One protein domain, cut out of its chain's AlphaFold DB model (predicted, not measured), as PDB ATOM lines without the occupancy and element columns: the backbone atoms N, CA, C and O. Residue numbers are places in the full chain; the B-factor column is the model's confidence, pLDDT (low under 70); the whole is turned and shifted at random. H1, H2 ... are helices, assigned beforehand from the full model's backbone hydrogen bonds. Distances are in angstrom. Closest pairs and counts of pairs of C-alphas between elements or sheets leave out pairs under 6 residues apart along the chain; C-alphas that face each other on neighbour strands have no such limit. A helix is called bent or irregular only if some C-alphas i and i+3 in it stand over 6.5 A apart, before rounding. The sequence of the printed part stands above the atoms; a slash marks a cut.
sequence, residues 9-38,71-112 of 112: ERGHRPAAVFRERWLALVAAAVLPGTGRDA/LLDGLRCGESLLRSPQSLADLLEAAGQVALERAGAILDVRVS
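What this domain is: This is residues 9 to 38 and 71 to 112 of the 112 residues of an uncharacterized protein of Acidobacteria bacterium (UniProt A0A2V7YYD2). H1 and H3a, the first arm of bent H3, lie side by side, H2 crosses one end of this pair, and H3b leads away, its residues 104 to 111 sticking out with Ser 112. At the opposite end residues 9 to 14 stick out. Here are 72 residues with three named helices, H1 H2 H3: all helix, loose, radius of gyration of the C-alphas 14.4 A, spanning 46 by 29 by 21 A.

Where its parts are: Find H3, residues 85 to 111, one helix by its hydrogen bonds but bent: C-alphas 94 and 97 are 9.1 A apart. H3a is residues 85 to 94, 14.1 A; H3b, residues 97 to 111, 20.4 A, ends at C-alpha 111 (-16.063, 33.014, 35.817). H1, residues 21 to 33, 19.6 A, begins at C-alpha 21 (-46.580, 26.331, 35.693) and is irregular: C-alphas 29 and 32 are 7.2 A apart. H2 is residues 71 to 83, 18.5 A.

How they stand to each other: H3a touches H1, closest C-alphas Ser 87 and Ala 29, 4.1 A, opposite ways at a shallow tilt of 31 degrees. H2 touches H1's residues 29 to 33 alone, closest C-alphas Cys 77 and Gly 33, 4.3 A, about perpendicular at 82 degrees. H2 and H3a touch only at the corner, closest C-alphas Leu 81 and Leu 88, 5.0 A. H3b is apart from H1 and H2. In H2 and H3a every O i to N i+4 pair is within hydrogen-bond range; H1 has 7 of 9, H3b 9 of 11.

The domain as a whole: The farthest C-alphas, Gly 11 and Ser 112, are 46.9 A apart. Residues 39 to 70 are cut out, leaving 12.4 A between C-alphas 38 and 71. Residues 36 to 38 and 112 have pLDDT under 70.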
ATOM      1  N   GLU A   9     -55.415  39.071  24.868       90.94
ATOM      2  CA  GLU A   9     -56.000  40.401  24.621       90.94
ATOM      3  C   GLU A   9     -55.937  40.774  23.137       90.94
ATOM      4  O   GLU A   9     -56.763  41.534  22.637       90.94
ATOM      5  N   ARG A  10     -54.971  40.198  22.416       88.50
ATOM      6  CA  ARG A  10     -54.811  40.328  20.965       88.50
ATOM      7  C   ARG A  10     -55.561  39.240  20.178       88.50
ATOM      8  O   ARG A  10     -55.390  39.148  18.968       88.50
ATOM      9  N   GLY A  11     -56.370  38.409  20.844       91.56
ATOM     10  CA  GLY A  11     -57.186  37.358  20.230       91.56
ATOM     11  C   GLY A  11     -56.430  36.079  19.855       91.56
ATOM     12  O   GLY A  11     -56.986  35.225  19.160       91.56
ATOM     13  N   HIS A  12     -55.178  35.915  20.293       92.19
ATOM     14  CA  HIS A  12     -54.397  34.719  19.981       92.19
ATOM     15  C   HIS A  12     -54.867  33.515  20.801       92.19
ATOM     16  O   HIS A  12     -55.285  33.635  21.954       92.19
ATOM     17  N   ARG A  13     -54.753  32.322  20.211       91.50
ATOM     18  CA  ARG A  13     -54.897  31.059  20.944       91.50
ATOM     19  C   ARG A  13     -53.549  30.669  21.553       91.50
ATOM     20  O   ARG A  13     -52.529  30.885  20.902       91.50
ATOM     21  N   PRO A  14     -53.524  30.074  22.757       89.94
ATOM     22  CA  PRO A  14     -52.276  29.634  23.364       89.94
ATOM     23  C   PRO A  14     -51.596  28.574  22.491       89.94
ATOM     24  O   PRO A  14     -52.255  27.675  21.967       89.94
ATOM     25  N   ALA A  15     -50.271  28.656  22.379       88.56
ATOM     26  CA  ALA A  15     -49.464  27.674  21.661       88.56
ATOM     27  C   ALA A  15     -49.515  26.287  22.323       88.56
ATOM     28  O   ALA A  15     -49.508  25.270  21.635       88.56
ATOM     29  N   ALA A  16     -49.591  26.259  23.656       90.44
ATOM     30  CA  ALA A  16     -49.750  25.051  24.457       90.44
ATOM     31  C   ALA A  16     -50.376  25.371  25.823       90.44
ATOM     32  O   ALA A  16     -50.239  26.485  26.349       90.44
ATOM     33  N   VAL A  17     -51.037  24.379  26.422       93.38
ATOM     34  CA  VAL A  17     -51.638  24.460  27.760       93.38
ATOM     35  C   VAL A  17     -51.085  23.323  28.609       93.38
ATOM     36  O   VAL A  17     -51.181  22.161  28.226       93.38
ATOM     37  N   PHE A  18     -50.523  23.664  29.767       95.00
ATOM     38  CA  PHE A  18     -49.999  22.708  30.740       95.00
ATOM     39  C   PHE A  18     -50.664  22.946  32.091       95.00
ATOM     40  O   PHE A  18     -50.988  24.086  32.425       95.00
ATOM     41  N   ARG A  19     -50.851  21.874  32.868       96.06
ATOM     42  CA  ARG A  19     -51.382  21.974  34.236       96.06
ATOM     43  C   ARG A  19     -50.386  22.651  35.175       96.06
ATOM     44  O   ARG A  19     -50.773  23.455  36.010       96.06
ATOM     45  N   GLU A  20     -49.112  22.306  35.024       96.88
ATOM     46  CA  GLU A  20     -48.043  22.789  35.887       96.88
ATOM     47  C   GLU A  20     -47.364  24.021  35.291       96.88
ATOM     48  O   GLU A  20     -46.947  24.017  34.128       96.88
ATOM     49  N   ARG A  21     -47.201  25.066  36.110       94.12
ATOM     50  CA  ARG A  21     -46.580  26.331  35.693       94.12
ATOM     51  C   ARG A  21     -45.135  26.148  35.233       94.12
ATOM     52  O   ARG A  21     -44.764  26.697  34.202       94.12
ATOM     53  N   TRP A  22     -44.342  25.365  35.964       94.88
ATOM     54  CA  TRP A  22     -42.931  25.136  35.632       94.88
ATOM     55  C   TRP A  22     -42.773  24.521  34.235       94.88
ATOM     56  O   TRP A  22     -41.905  24.934  33.478       94.88
ATOM     57  N   LEU A  23     -43.662  23.603  33.846       95.44
ATOM     58  CA  LEU A  23     -43.608  22.970  32.530       95.44
ATOM     59  C   LEU A  23     -44.046  23.932  31.420       95.44
ATOM     60  O   LEU A  23     -43.487  23.900  30.328       95.44
ATOM     61  N   ALA A  24     -45.002  24.823  31.702       95.12
ATOM     62  CA  ALA A  24     -45.364  25.892  30.774       95.12
ATOM     63  C   ALA A  24     -44.209  26.879  30.543       95.12
ATOM     64  O   ALA A  24     -44.039  27.327  29.412       95.12
ATOM     65  N   LEU A  25     -43.427  27.187  31.583       94.62
ATOM     66  CA  LEU A  25     -42.229  28.022  31.479       94.62
ATOM     67  C   LEU A  25     -41.122  27.315  30.687       94.62
ATOM     68  O   LEU A  25     -40.587  27.901  29.755       94.62
ATOM     69  N   VAL A  26     -40.850  26.033  30.966       95.19
ATOM     70  CA  VAL A  26     -39.896  25.236  30.171       95.19
ATOM     71  C   VAL A  26     -40.309  25.208  28.700       95.19
ATOM     72  O   VAL A  26     -39.483  25.451  27.826       95.19
ATOM     73  N   ALA A  27     -41.587  24.949  28.415       93.56
ATOM     74  CA  ALA A  27     -42.093  24.933  27.049       93.56
ATOM     75  C   ALA A  27     -41.948  26.302  26.368       93.56
ATOM     76  O   ALA A  27     -41.523  26.352  25.218       93.56
ATOM     77  N   ALA A  28     -42.248  27.403  27.065       92.12
ATOM     78  CA  ALA A  28     -42.077  28.755  26.535       92.12
ATOM     79  C   ALA A  28     -40.610  29.087  26.248       92.12
ATOM     80  O   ALA A  28     -40.306  29.629  25.187       92.12
ATOM     81  N   ALA A  29     -39.712  28.676  27.141       93.38
ATOM     82  CA  ALA A  29     -38.281  28.891  27.012       93.38
ATOM     83  C   ALA A  29     -37.690  28.183  25.783       93.38
ATOM     84  O   ALA A  29     -36.881  28.766  25.069       93.38
ATOM     85  N   VAL A  30     -38.099  26.937  25.511       92.44
ATOM     86  CA  VAL A  30     -37.514  26.148  24.412       92.44
ATOM     87  C   VAL A  30     -38.235  26.322  23.080       92.44
ATOM     88  O   VAL A  30     -37.628  26.064  22.045       92.44
ATOM     89  N   LEU A  31     -39.501  26.763  23.070       90.19
ATOM     90  CA  LEU A  31     -40.312  26.851  21.850       90.19
ATOM     91  C   LEU A  31     -39.635  27.640  20.711       90.19
ATOM     92  O   LEU A  31     -39.694  27.152  19.583       90.19
ATOM     93  N   PRO A  32     -38.956  28.783  20.945       87.31
ATOM     94  CA  PRO A  32     -38.251  29.494  19.876       87.31
ATOM     95  C   PRO A  32     -37.110  28.677  19.249       87.31
ATOM     96  O   PRO A  32     -36.819  28.837  18.067       87.31
ATOM     97  N   GLY A  33     -36.499  27.773  20.021       86.44
ATOM     98  CA  GLY A  33     -35.477  26.835  19.555       86.44
ATOM     99  C   GLY A  33     -36.042  25.569  18.908       86.44
ATOM    100  O   GLY A  33     -35.286  24.791  18.326       86.44
ATOM    101  N   THR A  34     -37.362  25.353  18.976       84.25
ATOM    102  CA  THR A  34     -38.041  24.258  18.271       84.25
ATOM    103  C   THR A  34     -38.512  24.734  16.895       84.25
ATOM    104  O   THR A  34     -39.327  25.648  16.785       84.25
ATOM    105  N   GLY A  35     -38.025  24.133  15.809       71.00
ATOM    106  CA  GLY A  35     -38.385  24.601  14.469       71.00
ATOM    107  C   GLY A  35     -37.515  24.046  13.347       71.00
ATOM    108  O   GLY A  35     -36.573  23.299  13.585       71.00
ATOM    109  N   ARG A  36     -37.884  24.383  12.101       57.09
ATOM    110  CA  ARG A  36     -37.305  23.809  10.869       57.09
ATOM    111  C   ARG A  36     -36.073  24.534  10.323       57.09
ATOM    112  O   ARG A  36     -35.365  23.920   9.529       57.09
ATOM    113  N   ASP A  37     -35.806  25.775  10.726       58.84
ATOM    114  CA  ASP A  37     -34.581  26.466  10.317       58.84
ATOM    115  C   ASP A  37     -33.424  25.973  11.180       58.84
ATOM    116  O   ASP A  37     -33.210  26.383  12.319       58.84
ATOM    117  N   ALA A  38     -32.737  24.974  10.640       59.12
ATOM    118  CA  ALA A  38     -31.665  24.276  11.310       59.12
ATOM    119  C   ALA A  38     -30.488  25.229  11.568       59.12
ATOM    120  O   ALA A  38     -29.706  25.502  10.663       59.12
ATOM    121  N   LEU A  71     -28.980  15.241  19.435       91.19
ATOM    122  CA  LEU A  71     -28.012  16.186  19.977       91.19
ATOM    123  C   LEU A  71     -28.118  17.549  19.279       91.19
ATOM    124  O   LEU A  71     -28.106  18.570  19.964       91.19
ATOM    125  N   LEU A  72     -28.287  17.589  17.950       89.62
ATOM    126  CA  LEU A  72     -28.468  18.860  17.237       89.62
ATOM    127  C   LEU A  72     -29.759  19.571  17.650       89.62
ATOM    128  O   LEU A  72     -29.738  20.788  17.821       89.62
ATOM    129  N   ASP A  73     -30.853  18.843  17.871       87.81
ATOM    130  CA  ASP A  73     -32.085  19.432  18.411       87.81
ATOM    131  C   ASP A  73     -31.876  20.025  19.816       87.81
ATOM    132  O   ASP A  73     -32.350  21.128  20.107       87.81
ATOM    133  N   GLY A  74     -31.098  19.350  20.667       90.44
ATOM    134  CA  GLY A  74     -30.706  19.866  21.980       90.44
ATOM    135  C   GLY A  74     -29.842  21.128  21.897       90.44
ATOM    136  O   GLY A  74     -30.113  22.111  22.590       90.44
ATOM    137  N   LEU A  75     -28.838  21.137  21.015       89.88
ATOM    138  CA  LEU A  75     -27.967  22.296  20.792       89.88
ATOM    139  C   LEU A  75     -28.742  23.504  20.261       89.88
ATOM    140  O   LEU A  75     -28.467  24.624  20.682       89.88
ATOM    141  N   ARG A  76     -29.742  23.292  19.398       87.44
ATOM    142  CA  ARG A  76     -30.634  24.359  18.910       87.44
ATOM    143  C   ARG A  76     -31.420  25.003  20.046       87.44
ATOM    144  O   ARG A  76     -31.467  26.226  20.143       87.44
ATOM    145  N   CYS A  77     -31.989  24.193  20.939       90.00
ATOM    146  CA  CYS A  77     -32.681  24.712  22.118       90.00
ATOM    147  C   CYS A  77     -31.719  25.506  23.015       90.00
ATOM    148  O   CYS A  77     -32.044  26.614  23.434       90.00
ATOM    149  N   GLY A  78     -30.519  24.970  23.262       91.62
ATOM    150  CA  GLY A  78     -29.476  25.645  24.040       91.62
ATOM    151  C   GLY A  78     -29.062  26.993  23.446       91.62
ATOM    152  O   GLY A  78     -29.010  27.997  24.149       91.62
ATOM    153  N   GLU A  79     -28.809  27.036  22.142       89.56
ATOM    154  CA  GLU A  79     -28.414  28.254  21.433       89.56
ATOM    155  C   GLU A  79     -29.528  29.311  21.420       89.56
ATOM    156  O   GLU A  79     -29.266  30.492  21.660       89.56
ATOM    157  N   SER A  80     -30.780  28.886  21.244       89.12
ATOM    158  CA  SER A  80     -31.941  29.772  21.314       89.12
ATOM    159  C   SER A  80     -32.073  30.448  22.683       89.12
ATOM    160  O   SER A  80     -32.290  31.661  22.748       89.12
ATOM    161  N   LEU A  81     -31.854  29.703  23.773       92.81
ATOM    162  CA  LEU A  81     -31.854  30.252  25.133       92.81
ATOM    163  C   LEU A  81     -30.775  31.326  25.312       92.81
ATOM    164  O   LEU A  81     -31.032  32.358  25.921       92.81
ATOM    165  N   LEU A  82     -29.579  31.117  24.755       91.75
ATOM    166  CA  LEU A  82     -28.479  32.084  24.849       91.75
ATOM    167  C   LEU A  82     -28.747  33.376  24.062       91.75
ATOM    168  O   LEU A  82     -28.207  34.426  24.410       91.75
ATOM    169  N   ARG A  83     -29.568  33.319  23.007       89.75
ATOM    170  CA  ARG A  83     -29.916  34.482  22.172       89.75
ATOM    171  C   ARG A  83     -31.135  35.262  22.658       89.75
ATOM    172  O   ARG A  83     -31.303  36.408  22.248       89.75
ATOM    173  N   SER A  84     -31.970  34.664  23.503       90.44
ATOM    174  CA  SER A  84     -33.217  35.257  23.988       90.44
ATOM    175  C   SER A  84     -33.177  35.440  25.509       90.44
ATOM    176  O   SER A  84     -33.384  34.476  26.253       90.44
ATOM    177  N   PRO A  85     -32.967  36.676  26.006       92.69
ATOM    178  CA  PRO A  85     -33.010  36.960  27.439       92.69
ATOM    179  C   PRO A  85     -34.327  36.533  28.101       92.69
ATOM    180  O   PRO A  85     -34.306  36.043  29.226       92.69
ATOM    181  N   GLN A  86     -35.459  36.669  27.396       92.12
ATOM    182  CA  GLN A  86     -36.764  36.231  27.898       92.12
ATOM    183  C   GLN A  86     -36.817  34.708  28.055       92.12
ATOM    184  O   GLN A  86     -37.216  34.217  29.105       92.12
ATOM    185  N   SER A  87     -36.367  33.953  27.049       93.38
ATOM    186  CA  SER A  87     -36.355  32.488  27.109       93.38
ATOM    187  C   SER A  87     -35.426  31.970  28.207       93.38
ATOM    188  O   SER A  87     -35.768  31.024  28.916       93.38
ATOM    189  N   LEU A  88     -34.266  32.609  28.391       95.44
ATOM    190  CA  LEU A  88     -33.364  32.281  29.491       95.44
ATOM    191  C   LEU A  88     -34.010  32.573  30.852       95.44
ATOM    192  O   LEU A  88     -33.930  31.736  31.748       95.44
ATOM    193  N   ALA A  89     -34.678  33.719  31.004       95.56
ATOM    194  CA  ALA A  89     -35.391  34.067  32.231       95.56
ATOM    195  C   ALA A  89     -36.504  33.058  32.554       95.56
ATOM    196  O   ALA A  89     -36.566  32.578  33.685       95.56
ATOM    197  N   ASP A  90     -37.314  32.669  31.564       95.38
ATOM    198  CA  ASP A  90     -38.374  31.669  31.730       95.38
ATOM    199  C   ASP A  90     -37.803  30.316  32.200       95.38
ATOM    200  O   ASP A  90     -38.356  29.678  33.101       95.38
ATOM    201  N   LEU A  91     -36.664  29.883  31.639       96.75
ATOM    202  CA  LEU A  91     -35.995  28.644  32.049       96.75
ATOM    203  C   LEU A  91     -35.439  28.728  33.476       96.75
ATOM    204  O   LEU A  91     -35.601  27.789  34.258       96.75
ATOM    205  N   LEU A  92     -34.777  29.836  33.820       96.75
ATOM    206  CA  LEU A  92     -34.213  30.056  35.153       96.75
ATOM    207  C   LEU A  92     -35.318  30.142  36.213       96.75
ATOM    208  O   LEU A  92     -35.188  29.559  37.290       96.75
ATOM    209  N   GLU A  93     -36.434  30.792  35.893       96.75
ATOM    210  CA  GLU A  93     -37.606  30.812  36.759       96.75
ATOM    211  C   GLU A  93     -38.178  29.401  36.953       96.75
ATOM    212  O   GLU A  93     -38.478  29.004  38.081       96.75
ATOM    213  N   ALA A  94     -38.282  28.614  35.877       97.12
ATOM    214  CA  ALA A  94     -38.744  27.232  35.959       97.12
ATOM    215  C   ALA A  94     -37.825  26.339  36.810       97.12
ATOM    216  O   ALA A  94     -38.314  25.416  37.464       97.12
ATOM    217  N   ALA A  95     -36.514  26.604  36.809       96.56
ATOM    218  CA  ALA A  95     -35.529  25.856  37.586       96.56
ATOM    219  C   ALA A  95     -35.716  26.038  39.104       96.56
ATOM    220  O   ALA A  95     -35.438  25.122  39.884       96.56
ATOM    221  N   GLY A  96     -36.222  27.202  39.521       95.69
ATOM    222  CA  GLY A  96     -36.486  27.529  40.916       95.69
ATOM    223  C   GLY A  96     -35.225  27.800  41.747       95.69
ATOM    224  O   GLY A  96     -34.093  27.523  41.352       95.69
ATOM    225  N   GLN A  97     -35.436  28.341  42.948       96.12
ATOM    226  CA  GLN A  97     -34.379  28.902  43.798       96.12
ATOM    227  C   GLN A  97     -33.202  27.943  44.051       96.12
ATOM    228  O   GLN A  97     -32.052  28.320  43.854       96.12
ATOM    229  N   VAL A  98     -33.477  26.693  44.440       96.62
ATOM    230  CA  VAL A  98     -32.424  25.726  44.804       96.62
ATOM    231  C   VAL A  98     -31.492  25.428  43.625       96.62
ATOM    232  O   VAL A  98     -30.283  25.287  43.809       96.62
ATOM    233  N   ALA A  99     -32.038  25.315  42.411       96.69
ATOM    234  CA  ALA A  99     -31.228  25.078  41.223       96.69
ATOM    235  C   ALA A  99     -30.381  26.310  40.879       96.69
ATOM    236  O   ALA A  99     -29.204  26.159  40.555       96.69
ATOM    237  N   LEU A 100     -30.950  27.513  41.010       97.31
ATOM    238  CA  LEU A 100     -30.255  28.774  40.749       97.31
ATOM    239  C   LEU A 100     -29.095  29.018  41.716       97.31
ATOM    240  O   LEU A 100     -28.004  29.354  41.269       97.31
ATOM    241  N   GLU A 101     -29.290  28.791  43.017       97.81
ATOM    242  CA  GLU A 101     -28.225  28.918  44.022       97.81
ATOM    243  C   GLU A 101     -27.048  27.983  43.712       97.81
ATOM    244  O   GLU A 101     -25.887  28.397  43.704       97.81
ATOM    245  N   ARG A 102     -27.344  26.717  43.391       97.50
ATOM    246  CA  ARG A 102     -26.321  25.719  43.041       97.50
ATOM    247  C   ARG A 102     -25.614  26.056  41.732       97.50
ATOM    248  O   ARG A 102     -24.396  25.923  41.652       97.50
ATOM    249  N   ALA A 103     -26.361  26.486  40.716       96.25
ATOM    250  CA  ALA A 103     -25.790  26.914  39.444       96.25
ATOM    251  C   ALA A 103     -24.882  28.137  39.629       96.25
ATOM    252  O   ALA A 103     -23.779  28.154  39.089       96.25
ATOM    253  N   GLY A 104     -25.296  29.109  40.446       96.06
ATOM    254  CA  GLY A 104     -24.494  30.276  40.808       96.06
ATOM    255  C   GLY A 104     -23.170  29.890  41.463       96.06
ATOM    256  O   GLY A 104     -22.125  30.332  41.002       96.06
ATOM    257  N   ALA A 105     -23.188  28.990  42.451       96.81
ATOM    258  CA  ALA A 105     -21.964  28.499  43.093       96.81
ATOM    259  C   ALA A 105     -21.012  27.784  42.113       96.81
ATOM    260  O   ALA A 105     -19.795  27.909  42.217       96.81
ATOM    261  N   ILE A 106     -21.551  27.043  41.137       96.62
ATOM    262  CA  ILE A 106     -20.742  26.417  40.078       96.62
ATOM    263  C   ILE A 106     -20.121  27.477  39.161       96.62
ATOM    264  O   ILE A 106     -18.975  27.324  38.739       96.62
ATOM    265  N   LEU A 107     -20.881  28.517  38.813       95.12
ATOM    266  CA  LEU A 107     -20.418  29.580  37.927       95.12
ATOM    267  C   LEU A 107     -19.378  30.469  38.600       95.12
ATOM    268  O   LEU A 107     -18.390  30.783  37.948       95.12
ATOM    269  N   ASP A 108     -19.539  30.785  39.882       95.88
ATOM    270  CA  ASP A 108     -18.579  31.559  40.679       95.88
ATOM    271  C   ASP A 108     -17.159  30.969  40.595       95.88
ATOM    272  O   ASP A 108     -16.191  31.697  40.434       95.88
ATOM    273  N   VAL A 109     -17.020  29.640  40.551       94.75
ATOM    274  CA  VAL A 109     -15.717  28.966  40.366       94.75
ATOM    275  C   VAL A 109     -15.147  29.125  38.947       94.75
ATOM    276  O   VAL A 109     -13.939  29.022  38.750       94.75
ATOM    277  N   ARG A 110     -16.000  29.304  37.936       92.81
ATOM    278  CA  ARG A 110     -15.621  29.265  36.512       92.81
ATOM    279  C   ARG A 110     -15.389  30.637  35.895       92.81
ATOM    280  O   ARG A 110     -14.685  30.710  34.892       92.81
ATOM    281  N   VAL A 111     -16.050  31.669  36.416       90.56
ATOM    282  CA  VAL A 111     -16.063  33.014  35.817       90.56
ATOM    283  C   VAL A 111     -15.418  34.087  36.700       90.56
ATOM    284  O   VAL A 111     -15.387  35.242  36.278       90.56
ATOM    285  N   SER A 112     -14.928  33.712  37.887       64.69
ATOM    286  CA  SER A 112     -14.169  34.593  38.791       64.69
ATOM    287  C   SER A 112     -12.694  34.705  38.432       64.69
ATOM    288  O   SER A 112     -12.136  33.730  37.877       64.69
TER     289      SER A 112